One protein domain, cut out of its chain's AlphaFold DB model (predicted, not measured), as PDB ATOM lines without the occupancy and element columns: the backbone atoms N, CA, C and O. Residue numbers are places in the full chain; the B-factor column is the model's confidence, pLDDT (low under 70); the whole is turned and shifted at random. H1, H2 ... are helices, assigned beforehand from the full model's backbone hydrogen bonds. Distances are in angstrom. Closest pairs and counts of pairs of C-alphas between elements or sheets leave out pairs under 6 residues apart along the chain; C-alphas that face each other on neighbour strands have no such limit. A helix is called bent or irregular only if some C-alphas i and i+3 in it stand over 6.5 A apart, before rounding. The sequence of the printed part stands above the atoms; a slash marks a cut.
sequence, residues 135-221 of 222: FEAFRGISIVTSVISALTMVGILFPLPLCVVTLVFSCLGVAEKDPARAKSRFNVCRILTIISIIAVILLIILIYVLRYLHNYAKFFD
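This is residues 135 to 221 of the 222 residues of an uncharacterized protein of Clostridiales bacterium (UniProt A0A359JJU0). The model is a long, thin helical hairpin with two legs side by side: H1 and H2 follow each other end to end in one leg, and the single long helix H3 folds back along both as the other leg. The legs are joined loosely, with few contacts between H2 and H3, and the hairpin is open at the end where residues 135 to 143 and 215 to 221 stand free. The printed part has 87 residues with three named helices, in the order H1, H2, H3, and no named strand; the class is all helix. The whole is extended, with a radius of gyration of the C-alphas of 20.1 A, and its outline is a rod spanning 68 by 19 by 10 A.

H1, residues 135 to 157, and H2, residues 159 to 172, meet only through their link, which is tight, with Phe 158 between them. H3, residues 179 to 220, follows H2 after a short link of 6 residues. H2 and H3 form a helical hairpin and run opposite ways at a shallow tilt of 5 degrees, with their centres 14.8 A apart. They touch, with 4 pairs of C-alphas within 8 A; the closest C-alphas are those of Ser 170 and Cys 189, at 6.7 A. H3 touches H2 with residues 189 to 200 alone. H1 touches no helix, but H1 and H3 are near each other, with 13 pairs of C-alphas within 10 A. In H1 and H2 every O i to N i+4 pair is within hydrogen-bond range; in H3, 34 of 38 pairs are.

H1 begins at C-alpha 135, printed at (-26.353, -3.241, 29.022), and runs 33.1 A from first to last C-alpha, ending at residue 157. H2, residues 159 to 172, measures 19.5 A and ends at C-alpha 172, printed at (6.540, 28.574, 60.106). H3, residues 179 to 220, is the longest helix, at 62.4 A, and ends at C-alpha 220, printed at (-9.389, -3.491, 21.500). H3 is only just irregular: C-alphas 180 and 183 are 6.6 A apart.

The two C-alphas farthest apart are those of Phe 135 and Ala 180, at 68.4 A, while those of Phe 135 and Asp 221, the first and last printed, are 14.9 A apart. Residues 175 to 181, of which 179 to 181 belong to H3, also stand free. Without the stretches that stand free, the body of 64 residues spans 48 by 18 by 8 A. The printed part has no cut, and no link is long. The mean pLDDT of the printed part is 75.8; residues 135 to 141, 151, 155 to 162, 171 to 176 and 182 are under 70.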
ATOM      1  N   PHE A 135     -25.854  -3.997  27.871       53.12
ATOM      2  CA  PHE A 135     -26.353  -3.241  29.022       53.12
ATOM      3  C   PHE A 135     -25.443  -3.355  30.259       53.12
ATOM      4  O   PHE A 135     -25.289  -2.387  31.012       53.12
ATOM      5  N   GLU A 136     -24.777  -4.498  30.453       56.00
ATOM      6  CA  GLU A 136     -23.791  -4.664  31.532       56.00
ATOM      7  C   GLU A 136     -22.482  -3.916  31.241       56.00
ATOM      8  O   GLU A 136     -21.939  -3.259  32.137       56.00
ATOM      9  N   ALA A 137     -22.033  -3.897  29.980       57.03
ATOM     10  CA  ALA A 137     -20.867  -3.117  29.559       57.03
ATOM     11  C   ALA A 137     -21.061  -1.608  29.812       57.03
ATOM     12  O   ALA A 137     -20.162  -0.924  30.311       57.03
ATOM     13  N   PHE A 138     -22.269  -1.087  29.571       55.38
ATOM     14  CA  PHE A 138     -22.586   0.324  29.814       55.38
ATOM     15  C   PHE A 138     -22.588   0.702  31.305       55.38
ATOM     16  O   PHE A 138     -22.120   1.787  31.672       55.38
ATOM     17  N   ARG A 139     -23.047  -0.196  32.192       63.34
ATOM     18  CA  ARG A 139     -22.970   0.018  33.649       63.34
ATOM     19  C   ARG A 139     -21.527   0.032  34.152       63.34
ATOM     20  O   ARG A 139     -21.194   0.879  34.984       63.34
ATOM     21  N   GLY A 140     -20.663  -0.830  33.613       61.88
ATOM     22  CA  GLY A 140     -19.233  -0.835  33.934       61.88
ATOM     23  C   GLY A 140     -18.551   0.495  33.591       61.88
ATOM     24  O   GLY A 140     -17.864   1.084  34.427       61.88
ATOM     25  N   ILE A 141     -18.815   1.035  32.398       68.06
ATOM     26  CA  ILE A 141     -18.209   2.292  31.925       68.06
ATOM     27  C   ILE A 141     -18.649   3.497  32.779       68.06
ATOM     28  O   ILE A 141     -17.835   4.377  33.081       68.06
ATOM     29  N   SER A 142     -19.911   3.541  33.217       72.00
ATOM     30  CA  SER A 142     -20.411   4.623  34.078       72.00
ATOM     31  C   SER A 142     -19.737   4.638  35.455       72.00
ATOM     32  O   SER A 142     -19.420   5.704  35.981       72.00
ATOM     33  N   ILE A 143     -19.485   3.467  36.046       76.25
ATOM     34  CA  ILE A 143     -18.825   3.373  37.354       76.25
ATOM     35  C   ILE A 143     -17.352   3.764  37.224       76.25
ATOM     36  O   ILE A 143     -16.856   4.562  38.016       76.25
ATOM     37  N   VAL A 144     -16.662   3.289  36.184       73.94
ATOM     38  CA  VAL A 144     -15.240   3.597  35.963       73.94
ATOM     39  C   VAL A 144     -15.024   5.089  35.702       73.94
ATOM     40  O   VAL A 144     -14.137   5.696  36.300       73.94
ATOM     41  N   THR A 145     -15.862   5.724  34.881       76.06
ATOM     42  CA  THR A 145     -15.782   7.177  34.643       76.06
ATOM     43  C   THR A 145     -16.095   7.997  35.895       76.06
ATOM     44  O   THR A 145     -15.394   8.974  36.160       76.06
ATOM     45  N   SER A 146     -17.064   7.575  36.713       80.50
ATOM     46  CA  SER A 146     -17.352   8.208  38.006       80.50
ATOM     47  C   SER A 146     -16.183   8.071  38.983       80.50
ATOM     48  O   SER A 146     -15.823   9.041  39.645       80.50
ATOM     49  N   VAL A 147     -15.548   6.898  39.055       78.06
ATOM     50  CA  VAL A 147     -14.386   6.656  39.924       78.06
ATOM     51  C   VAL A 147     -13.176   7.455  39.446       78.06
ATOM     52  O   VAL A 147     -12.508   8.072  40.263       78.06
ATOM     53  N   ILE A 148     -12.926   7.544  38.138       72.19
ATOM     54  CA  ILE A 148     -11.853   8.383  37.584       72.19
ATOM     55  C   ILE A 148     -12.143   9.873  37.828       72.19
ATOM     56  O   ILE A 148     -11.233  10.623  38.175       72.19
ATOM     57  N   SER A 149     -13.394  10.323  37.700       78.56
ATOM     58  CA  SER A 149     -13.769  11.712  37.999       78.56
ATOM     59  C   SER A 149     -13.644  12.022  39.494       78.56
ATOM     60  O   SER A 149     -13.174  13.093  39.867       78.56
ATOM     61  N   ALA A 150     -14.003  11.077  40.363       78.69
ATOM     62  CA  ALA A 150     -13.821  11.207  41.803       78.69
ATOM     63  C   ALA A 150     -12.333  11.190  42.173       78.69
ATOM     64  O   ALA A 150     -11.892  12.032  42.943       78.69
ATOM     65  N   LEU A 151     -11.528  10.309  41.577       69.69
ATOM     66  CA  LEU A 151     -10.081  10.230  41.796       69.69
ATOM     67  C   LEU A 151      -9.321  11.415  41.208       69.69
ATOM     68  O   LEU A 151      -8.267  11.754  41.723       69.69
ATOM     69  N   THR A 152      -9.820  12.063  40.157       71.31
ATOM     70  CA  THR A 152      -9.233  13.311  39.645       71.31
ATOM     71  C   THR A 152      -9.627  14.496  40.511       71.31
ATOM     72  O   THR A 152      -8.767  15.307  40.831       71.31
ATOM     73  N   MET A 153     -10.873  14.566  40.986       71.44
ATOM     74  CA  MET A 153     -11.270  15.557  41.989       71.44
ATOM     75  C   MET A 153     -10.451  15.390  43.270       71.44
ATOM     76  O   MET A 153      -9.821  16.341  43.710       71.44
ATOM     77  N   VAL A 154     -10.370  14.177  43.820       72.88
ATOM     78  CA  VAL A 154      -9.563  13.863  45.005       72.88
ATOM     79  C   VAL A 154      -8.082  14.069  44.701       72.88
ATOM     80  O   VAL A 154      -7.406  14.762  45.441       72.88
ATOM     81  N   GLY A 155      -7.569  13.574  43.582       65.06
ATOM     82  CA  GLY A 155      -6.164  13.677  43.184       65.06
ATOM     83  C   GLY A 155      -5.697  15.086  42.820       65.06
ATOM     84  O   GLY A 155      -4.496  15.310  42.790       65.06
ATOM     85  N   ILE A 156      -6.601  16.039  42.579       64.38
ATOM     86  CA  ILE A 156      -6.287  17.472  42.444       64.38
ATOM     87  C   ILE A 156      -6.502  18.188  43.786       64.38
ATOM     88  O   ILE A 156      -5.697  19.037  44.168       64.38
ATOM     89  N   LEU A 157      -7.526  17.798  44.550       61.78
ATOM     90  CA  LEU A 157      -7.836  18.350  45.872       61.78
ATOM     91  C   LEU A 157      -6.914  17.855  46.992       61.78
ATOM     92  O   LEU A 157      -6.920  18.473  48.044       61.78
ATOM     93  N   PHE A 158      -6.135  16.788  46.806       65.44
ATOM     94  CA  PHE A 158      -5.210  16.236  47.809       65.44
ATOM     95  C   PHE A 158      -3.757  16.748  47.718       65.44
ATOM     96  O   PHE A 158      -3.165  17.019  48.765       65.44
ATOM     97  N   PRO A 159      -3.144  16.947  46.532       65.50
ATOM     98  CA  PRO A 159      -1.793  17.503  46.455       65.50
ATOM     99  C   PRO A 159      -1.766  18.998  46.772       65.50
ATOM    100  O   PRO A 159      -0.774  19.474  47.312       65.50
ATOM    101  N   LEU A 160      -2.846  19.739  46.503       67.06
ATOM    102  CA  LEU A 160      -2.952  21.156  46.858       67.06
ATOM    103  C   LEU A 160      -2.815  21.411  48.372       67.06
ATOM    104  O   LEU A 160      -1.940  22.190  48.749       67.06
ATOM    105  N   PRO A 161      -3.583  20.759  49.266       68.69
ATOM    106  CA  PRO A 161      -3.435  20.946  50.702       68.69
ATOM    107  C   PRO A 161      -2.115  20.377  51.219       68.69
ATOM    108  O   PRO A 161      -1.535  20.984  52.107       68.69
ATOM    109  N   LEU A 162      -1.574  19.291  50.651       69.94
ATOM    110  CA  LEU A 162      -0.243  18.796  51.033       69.94
ATOM    111  C   LEU A 162       0.879  19.774  50.654       69.94
ATOM    112  O   LEU A 162       1.773  20.005  51.467       69.94
ATOM    113  N   CYS A 163       0.812  20.401  49.476       71.00
ATOM    114  CA  CYS A 163       1.711  21.485  49.066       71.00
ATOM    115  C   CYS A 163       1.562  22.720  49.960       71.00
ATOM    116  O   CYS A 163       2.560  23.320  50.347       71.00
ATOM    117  N   VAL A 164       0.333  23.102  50.319       75.69
ATOM    118  CA  VAL A 164       0.086  24.247  51.209       75.69
ATOM    119  C   VAL A 164       0.578  23.946  52.622       75.69
ATOM    120  O   VAL A 164       1.234  24.788  53.215       75.69
ATOM    121  N   VAL A 165       0.343  22.745  53.152       77.81
ATOM    122  CA  VAL A 165       0.817  22.340  54.483       77.81
ATOM    123  C   VAL A 165       2.340  22.264  54.513       77.81
ATOM    124  O   VAL A 165       2.941  22.767  55.457       77.81
ATOM    125  N   THR A 166       2.984  21.711  53.482       72.38
ATOM    126  CA  THR A 166       4.455  21.707  53.395       72.38
ATOM    127  C   THR A 166       5.019  23.118  53.264       72.38
ATOM    128  O   THR A 166       5.948  23.440  53.996       72.38
ATOM    129  N   LEU A 167       4.424  23.993  52.446       75.88
ATOM    130  CA  LEU A 167       4.803  25.410  52.372       75.88
ATOM    131  C   LEU A 167       4.620  26.132  53.708       75.88
ATOM    132  O   LEU A 167       5.514  26.847  54.146       75.88
ATOM    133  N   VAL A 168       3.491  25.924  54.382       77.19
ATOM    134  CA  VAL A 168       3.192  26.528  55.684       77.19
ATOM    135  C   VAL A 168       4.172  26.026  56.745       77.19
ATOM    136  O   VAL A 168       4.680  26.836  57.512       77.19
ATOM    137  N   PHE A 169       4.531  24.740  56.751       72.19
ATOM    138  CA  PHE A 169       5.581  24.207  57.627       72.19
ATOM    139  C   PHE A 169       6.971  24.761  57.282       72.19
ATOM    140  O   PHE A 169       7.733  25.099  58.190       72.19
ATOM    141  N   SER A 170       7.299  24.913  55.995       70.06
ATOM    142  CA  SER A 170       8.535  25.563  55.545       70.06
ATOM    143  C   SER A 170       8.605  27.034  55.967       70.06
ATOM    144  O   SER A 170       9.681  27.507  56.320       70.06
ATOM    145  N   CYS A 171       7.477  27.752  55.974       66.06
ATOM    146  CA  CYS A 171       7.396  29.157  56.376       66.06
ATOM    147  C   CYS A 171       7.361  29.347  57.902       66.06
ATOM    148  O   CYS A 171       8.009  30.256  58.417       66.06
ATOM    149  N   LEU A 172       6.648  28.493  58.643       68.50
ATOM    150  CA  LEU A 172       6.540  28.574  60.106       68.50
ATOM    151  C   LEU A 172       7.840  28.174  60.817       68.50
ATOM    152  O   LEU A 172       8.125  28.679  61.900       68.50
ATOM    153  N   GLY A 173       8.673  27.332  60.196       60.97
ATOM    154  CA  GLY A 173       9.977  26.936  60.738       60.97
ATOM    155  C   GLY A 173      11.047  28.041  60.766       60.97
ATOM    156  O   GLY A 173      12.152  27.792  61.243       60.97
ATOM    157  N   VAL A 174      10.756  29.247  60.260       57.66
ATOM    158  CA  VAL A 174      11.721  30.362  60.146       57.66
ATOM    159  C   VAL A 174      11.821  31.207  61.429       57.66
ATOM    160  O   VAL A 174      12.728  32.024  61.559       57.66
ATOM    161  N   ALA A 175      10.961  30.993  62.428       58.94
ATOM    162  CA  ALA A 175      10.938  31.792  63.659       58.94
ATOM    163  C   ALA A 175      11.835  31.252  64.797       58.94
ATOM    164  O   ALA A 175      11.518  31.442  65.970       58.94
ATOM    165  N   GLU A 176      12.945  30.569  64.492       64.94
ATOM    166  CA  GLU A 176      13.853  30.045  65.524       64.94
ATOM    167  C   GLU A 176      15.107  30.921  65.653       64.94
ATOM    168  O   GLU A 176      15.785  31.235  64.676       64.94
ATOM    169  N   LYS A 177      15.389  31.344  66.889       73.56
ATOM    170  CA  LYS A 177      16.331  32.421  67.240       73.56
ATOM    171  C   LYS A 177      17.815  32.033  67.116       73.56
ATOM    172  O   LYS A 177      18.672  32.903  67.247       73.56
ATOM    173  N   ASP A 178      18.116  30.762  66.833       77.50
ATOM    174  CA  ASP A 178      19.483  30.228  66.796       77.50
ATOM    175  C   ASP A 178      20.005  30.021  65.357       77.50
ATOM    176  O   ASP A 178      19.665  29.032  64.693       77.50
ATOM    177  N   PRO A 179      20.908  30.891  64.861       74.62
ATOM    178  CA  PRO A 179      21.366  30.873  63.467       74.62
ATOM    179  C   PRO A 179      22.215  29.641  63.107       74.62
ATOM    180  O   PRO A 179      22.283  29.253  61.940       74.62
ATOM    181  N   ALA A 180      22.837  28.979  64.087       77.62
ATOM    182  CA  ALA A 180      23.710  27.827  63.844       77.62
ATOM    183  C   ALA A 180      22.939  26.545  63.467       77.62
ATOM    184  O   ALA A 180      23.432  25.730  62.688       77.62
ATOM    185  N   ARG A 181      21.703  26.372  63.961       72.94
ATOM    186  CA  ARG A 181      20.852  25.209  63.634       72.94
ATOM    187  C   ARG A 181      20.046  25.388  62.346       72.94
ATOM    188  O   ARG A 181      19.596  24.395  61.772       72.94
ATOM    189  N   ALA A 182      19.917  26.621  61.858       69.88
ATOM    190  CA  ALA A 182      19.119  26.952  60.679       69.88
ATOM    191  C   ALA A 182      19.663  26.324  59.379       69.88
ATOM    192  O   ALA A 182      18.890  25.879  58.531       69.88
ATOM    193  N   LYS A 183      20.992  26.204  59.234       77.75
ATOM    194  CA  LYS A 183      21.619  25.739  57.981       77.75
ATOM    195  C   LYS A 183      21.350  24.259  57.668       77.75
ATOM    196  O   LYS A 183      21.144  23.907  56.511       77.75
ATOM    197  N   SER A 184      21.305  23.400  58.690       78.56
ATOM    198  CA  SER A 184      21.007  21.966  58.527       78.56
ATOM    199  C   SER A 184      19.538  21.730  58.159       78.56
ATOM    200  O   SER A 184      19.228  20.995  57.220       78.56
ATOM    201  N   ARG A 185      18.620  22.436  58.830       77.12
ATOM    202  CA  ARG A 185      17.177  22.304  58.584       77.12
ATOM    203  C   ARG A 185      16.764  22.820  57.207       77.12
ATOM    204  O   ARG A 185      15.855  22.258  56.605       77.12
ATOM    205  N   PHE A 186      17.469  23.821  56.673       78.50
ATOM    206  CA  PHE A 186      17.217  24.328  55.323       78.50
ATOM    207  C   PHE A 186      17.439  23.256  54.246       78.50
ATOM    208  O   PHE A 186      16.604  23.088  53.359       78.50
ATOM    209  N   ASN A 187      18.518  22.473  54.358       83.25
ATOM    210  CA  ASN A 187      18.793  21.390  53.413       83.25
ATOM    211  C   ASN A 187      17.743  20.280  53.508       83.25
ATOM    212  O   ASN A 187      17.264  19.812  52.480       83.25
ATOM    213  N   VAL A 188      17.326  19.910  54.721       82.94
ATOM    214  CA  VAL A 188      16.277  18.897  54.921       82.94
ATOM    215  C   VAL A 188      14.943  19.368  54.338       82.94
ATOM    216  O   VAL A 188      14.292  18.619  53.616       82.94
ATOM    217  N   CYS A 189      14.557  20.625  54.569       79.25
ATOM    218  CA  CYS A 189      13.315  21.184  54.033       79.25
ATOM    219  C   CYS A 189      13.340  21.256  52.494       79.25
ATOM    220  O   CYS A 189      12.369  20.903  51.823       79.25
ATOM    221  N   ARG A 190      14.488  21.625  51.915       84.19
ATOM    222  CA  ARG A 190      14.692  21.629  50.462       84.19
ATOM    223  C   ARG A 190      14.643  20.220  49.859       84.19
ATOM    224  O   ARG A 190      14.078  20.034  48.790       84.19
ATOM    225  N   ILE A 191      15.186  19.216  50.543       86.56
ATOM    226  CA  ILE A 191      15.102  17.817  50.099       86.56
ATOM    227  C   ILE A 191      13.650  17.323  50.159       86.56
ATOM    228  O   ILE A 191      13.163  16.754  49.186       86.56
ATOM    229  N   LEU A 192      12.930  17.588  51.252       80.75
ATOM    230  CA  LEU A 192      11.532  17.168  51.408       80.75
ATOM    231  C   LEU A 192      10.601  17.821  50.379       80.75
ATOM    232  O   LEU A 192       9.724  17.153  49.836       80.75
ATOM    233  N   THR A 193      10.814  19.101  50.065       80.44
ATOM    234  CA  THR A 193      10.057  19.794  49.008       80.44
ATOM    235  C   THR A 193      10.333  19.193  47.630       80.44
ATOM    236  O   THR A 193       9.390  18.937  46.887       80.44
ATOM    237  N   ILE A 194      11.590  18.871  47.307       85.06
ATOM    238  CA  ILE A 194      11.935  18.177  46.056       85.06
ATOM    239  C   ILE A 194      11.263  16.798  45.986       85.06
ATOM    240  O   ILE A 194      10.647  16.477  44.971       85.06
ATOM    241  N   ILE A 195      11.321  15.999  47.058       84.56
ATOM    242  CA  ILE A 195      10.675  14.676  47.115       84.56
ATOM    243  C   ILE A 195       9.159  14.800  46.917       84.56
ATOM    244  O   ILE A 195       8.576  14.032  46.154       84.56
ATOM    245  N   SER A 196       8.524  15.786  47.557       80.00
ATOM    246  CA  SER A 196       7.092  16.049  47.399       80.00
ATOM    247  C   SER A 196       6.730  16.394  45.952       80.00
ATOM    248  O   SER A 196       5.799  15.808  45.401       80.00
ATOM    249  N   ILE A 197       7.508  17.262  45.296       80.88
ATOM    250  CA  ILE A 197       7.310  17.614  43.882       80.88
ATOM    251  C   ILE A 197       7.454  16.378  42.985       80.88
ATOM    252  O   ILE A 197       6.604  16.143  42.127       80.88
ATOM    253  N   ILE A 198       8.488  15.556  43.200       85.12
ATOM    254  CA  ILE A 198       8.703  14.320  42.432       85.12
ATOM    255  C   ILE A 198       7.519  13.361  42.603       85.12
ATOM    256  O   ILE A 198       7.030  12.818  41.613       85.12
ATOM    257  N   ALA A 199       7.015  13.181  43.826       81.62
ATOM    258  CA  ALA A 199       5.866  12.318  44.093       81.62
ATOM    259  C   ALA A 199       4.603  12.786  43.349       81.62
ATOM    260  O   ALA A 199       3.895  11.968  42.762       81.62
ATOM    261  N   VAL A 200       4.349  14.100  43.308       79.56
ATOM    262  CA  VAL A 200       3.226  14.677  42.549       79.56
ATOM    263  C   VAL A 200       3.400  14.453  41.045       79.56
ATOM    264  O   VAL A 200       2.451  14.047  40.377       79.56
ATOM    265  N   ILE A 201       4.606  14.651  40.501       82.62
ATOM    266  CA  ILE A 201       4.895  14.403  39.080       82.62
ATOM    267  C   ILE A 201       4.659  12.927  38.725       82.62
ATOM    268  O   ILE A 201       3.987  12.639  37.734       82.62
ATOM    269  N   LEU A 202       5.155  11.992  39.541       85.50
ATOM    270  CA  LEU A 202       4.948  10.555  39.326       85.50
ATOM    271  C   LEU A 202       3.465  10.175  39.368       85.50
ATOM    272  O   LEU A 202       3.017   9.373  38.552       85.50
ATOM    273  N   LEU A 203       2.690  10.784  40.267       82.12
ATOM    274  CA  LEU A 203       1.249  10.566  40.357       82.12
ATOM    275  C   LEU A 203       0.515  11.074  39.104       82.12
ATOM    276  O   LEU A 203      -0.356  10.378  38.582       82.12
ATOM    277  N   ILE A 204       0.901  12.234  38.568       82.00
ATOM    278  CA  ILE A 204       0.356  12.758  37.304       82.00
ATOM    279  C   ILE A 204       0.683  11.817  36.137       82.00
ATOM    280  O   ILE A 204      -0.203  11.501  35.340       82.00
ATOM    281  N   ILE A 205       1.929  11.337  36.045       87.25
ATOM    282  CA  ILE A 205       2.352  10.383  35.009       87.25
ATOM    283  C   ILE A 205       1.539   9.089  35.113       87.25
ATOM    284  O   ILE A 205       1.037   8.602  34.104       87.25
ATOM    285  N   LEU A 206       1.349   8.559  36.324       87.00
ATOM    286  CA  LEU A 206       0.556   7.351  36.550       87.00
ATOM    287  C   LEU A 206      -0.896   7.529  36.081       87.00
ATOM    288  O   LEU A 206      -1.413   6.679  35.361       87.00
ATOM    289  N   ILE A 207      -1.539   8.649  36.429       84.12
ATOM    290  CA  ILE A 207      -2.901   8.969  35.971       84.12
ATOM    291  C   ILE A 207      -2.952   9.054  34.440       84.12
ATOM    292  O   ILE A 207      -3.889   8.545  33.823       84.12
ATOM    293  N   TYR A 208      -1.946   9.671  33.818       87.81
ATOM    294  CA  TYR A 208      -1.860   9.773  32.364       87.81
ATOM    295  C   TYR A 208      -1.749   8.394  31.702       87.81
ATOM    296  O   TYR A 208      -2.489   8.107  30.761       87.81
ATOM    297  N   VAL A 209      -0.894   7.513  32.231       92.00
ATOM    298  CA  VAL A 209      -0.736   6.132  31.747       92.00
ATOM    299  C   VAL A 209      -2.026   5.335  31.920       92.00
ATOM    300  O   VAL A 209      -2.449   4.661  30.987       92.00
ATOM    301  N   LEU A 210      -2.703   5.442  33.065       84.25
ATOM    302  CA  LEU A 210      -3.985   4.766  33.288       84.25
ATOM    303  C   LEU A 210      -5.057   5.242  32.304       84.25
ATOM    304  O   LEU A 210      -5.802   4.433  31.756       84.25
ATOM    305  N   ARG A 211      -5.116   6.548  32.028       88.00
ATOM    306  CA  ARG A 211      -6.047   7.110  31.042       88.00
ATOM    307  C   ARG A 211      -5.719   6.647  29.624       88.00
ATOM    308  O   ARG A 211      -6.629   6.350  28.853       88.00
ATOM    309  N   TYR A 212      -4.434   6.567  29.296       90.25
ATOM    310  CA  TYR A 212      -3.956   6.031  28.028       90.25
ATOM    311  C   TYR A 212      -4.350   4.558  27.867       90.25
ATOM    312  O   TYR A 212      -4.971   4.205  26.872       90.25
ATOM    313  N   LEU A 213      -4.094   3.726  28.880       89.69
ATOM    314  CA  LEU A 213      -4.476   2.313  28.892       89.69
ATOM    315  C   LEU A 213      -5.991   2.120  28.791       89.69
ATOM    316  O   LEU A 213      -6.443   1.279  28.024       89.69
ATOM    317  N   HIS A 214      -6.783   2.924  29.499       86.50
ATOM    318  CA  HIS A 214      -8.241   2.879  29.403       86.50
ATOM    319  C   HIS A 214      -8.742   3.225  27.990       86.50
ATOM    320  O   HIS A 214      -9.670   2.597  27.486       86.50
ATOM    321  N   ASN A 215      -8.124   4.205  27.325       87.38
ATOM    322  CA  ASN A 215      -8.447   4.524  25.933       87.38
ATOM    323  C   ASN A 215      -8.016   3.411  24.968       87.38
ATOM    324  O   ASN A 215      -8.713   3.159  23.993       87.38
ATOM    325  N   TYR A 216      -6.901   2.737  25.255       90.25
ATOM    326  CA  TYR A 216      -6.445   1.578  24.491       90.25
ATOM    327  C   TYR A 216      -7.375   0.377  24.648       90.25
ATOM    328  O   TYR A 216      -7.708  -0.251  23.651       90.25
ATOM    329  N   ALA A 217      -7.843   0.088  25.864       88.69
ATOM    330  CA  ALA A 217      -8.784  -1.002  26.115       88.69
ATOM    331  C   ALA A 217     -10.068  -0.832  25.288       88.69
ATOM    332  O   ALA A 217     -10.469  -1.751  24.584       88.69
ATOM    333  N   LYS A 218     -10.623   0.388  25.245       84.56
ATOM    334  CA  LYS A 218     -11.776   0.716  24.387       84.56
ATOM    335  C   LYS A 218     -11.539   0.489  22.895       84.56
ATOM    336  O   LYS A 218     -12.502   0.358  22.154       84.56
ATOM    337  N   PHE A 219     -10.287   0.526  22.445       87.12
ATOM    338  CA  PHE A 219      -9.948   0.304  21.044       87.12
ATOM    339  C   PHE A 219      -9.834  -1.189  20.702       87.12
ATOM    340  O   PHE A 219      -9.951  -1.541  19.536       87.12
ATOM    341  N   PHE A 220      -9.590  -2.052  21.693       81.62
ATOM    342  CA  PHE A 220      -9.389  -3.491  21.500       81.62
ATOM    343  C   PHE A 220     -10.624  -4.354  21.796       81.62
ATOM    344  O   PHE A 220     -10.606  -5.518  21.410       81.62
ATOM    345  N   ASP A 221     -11.681  -3.811  22.413       74.44
ATOM    346  CA  ASP A 221     -13.011  -4.449  22.491       74.44
ATOM    347  C   ASP A 221     -13.730  -4.411  21.118       74.44
ATOM    348  O   ASP A 221     -14.796  -3.813  20.964       74.44
TER     349      ASP A 221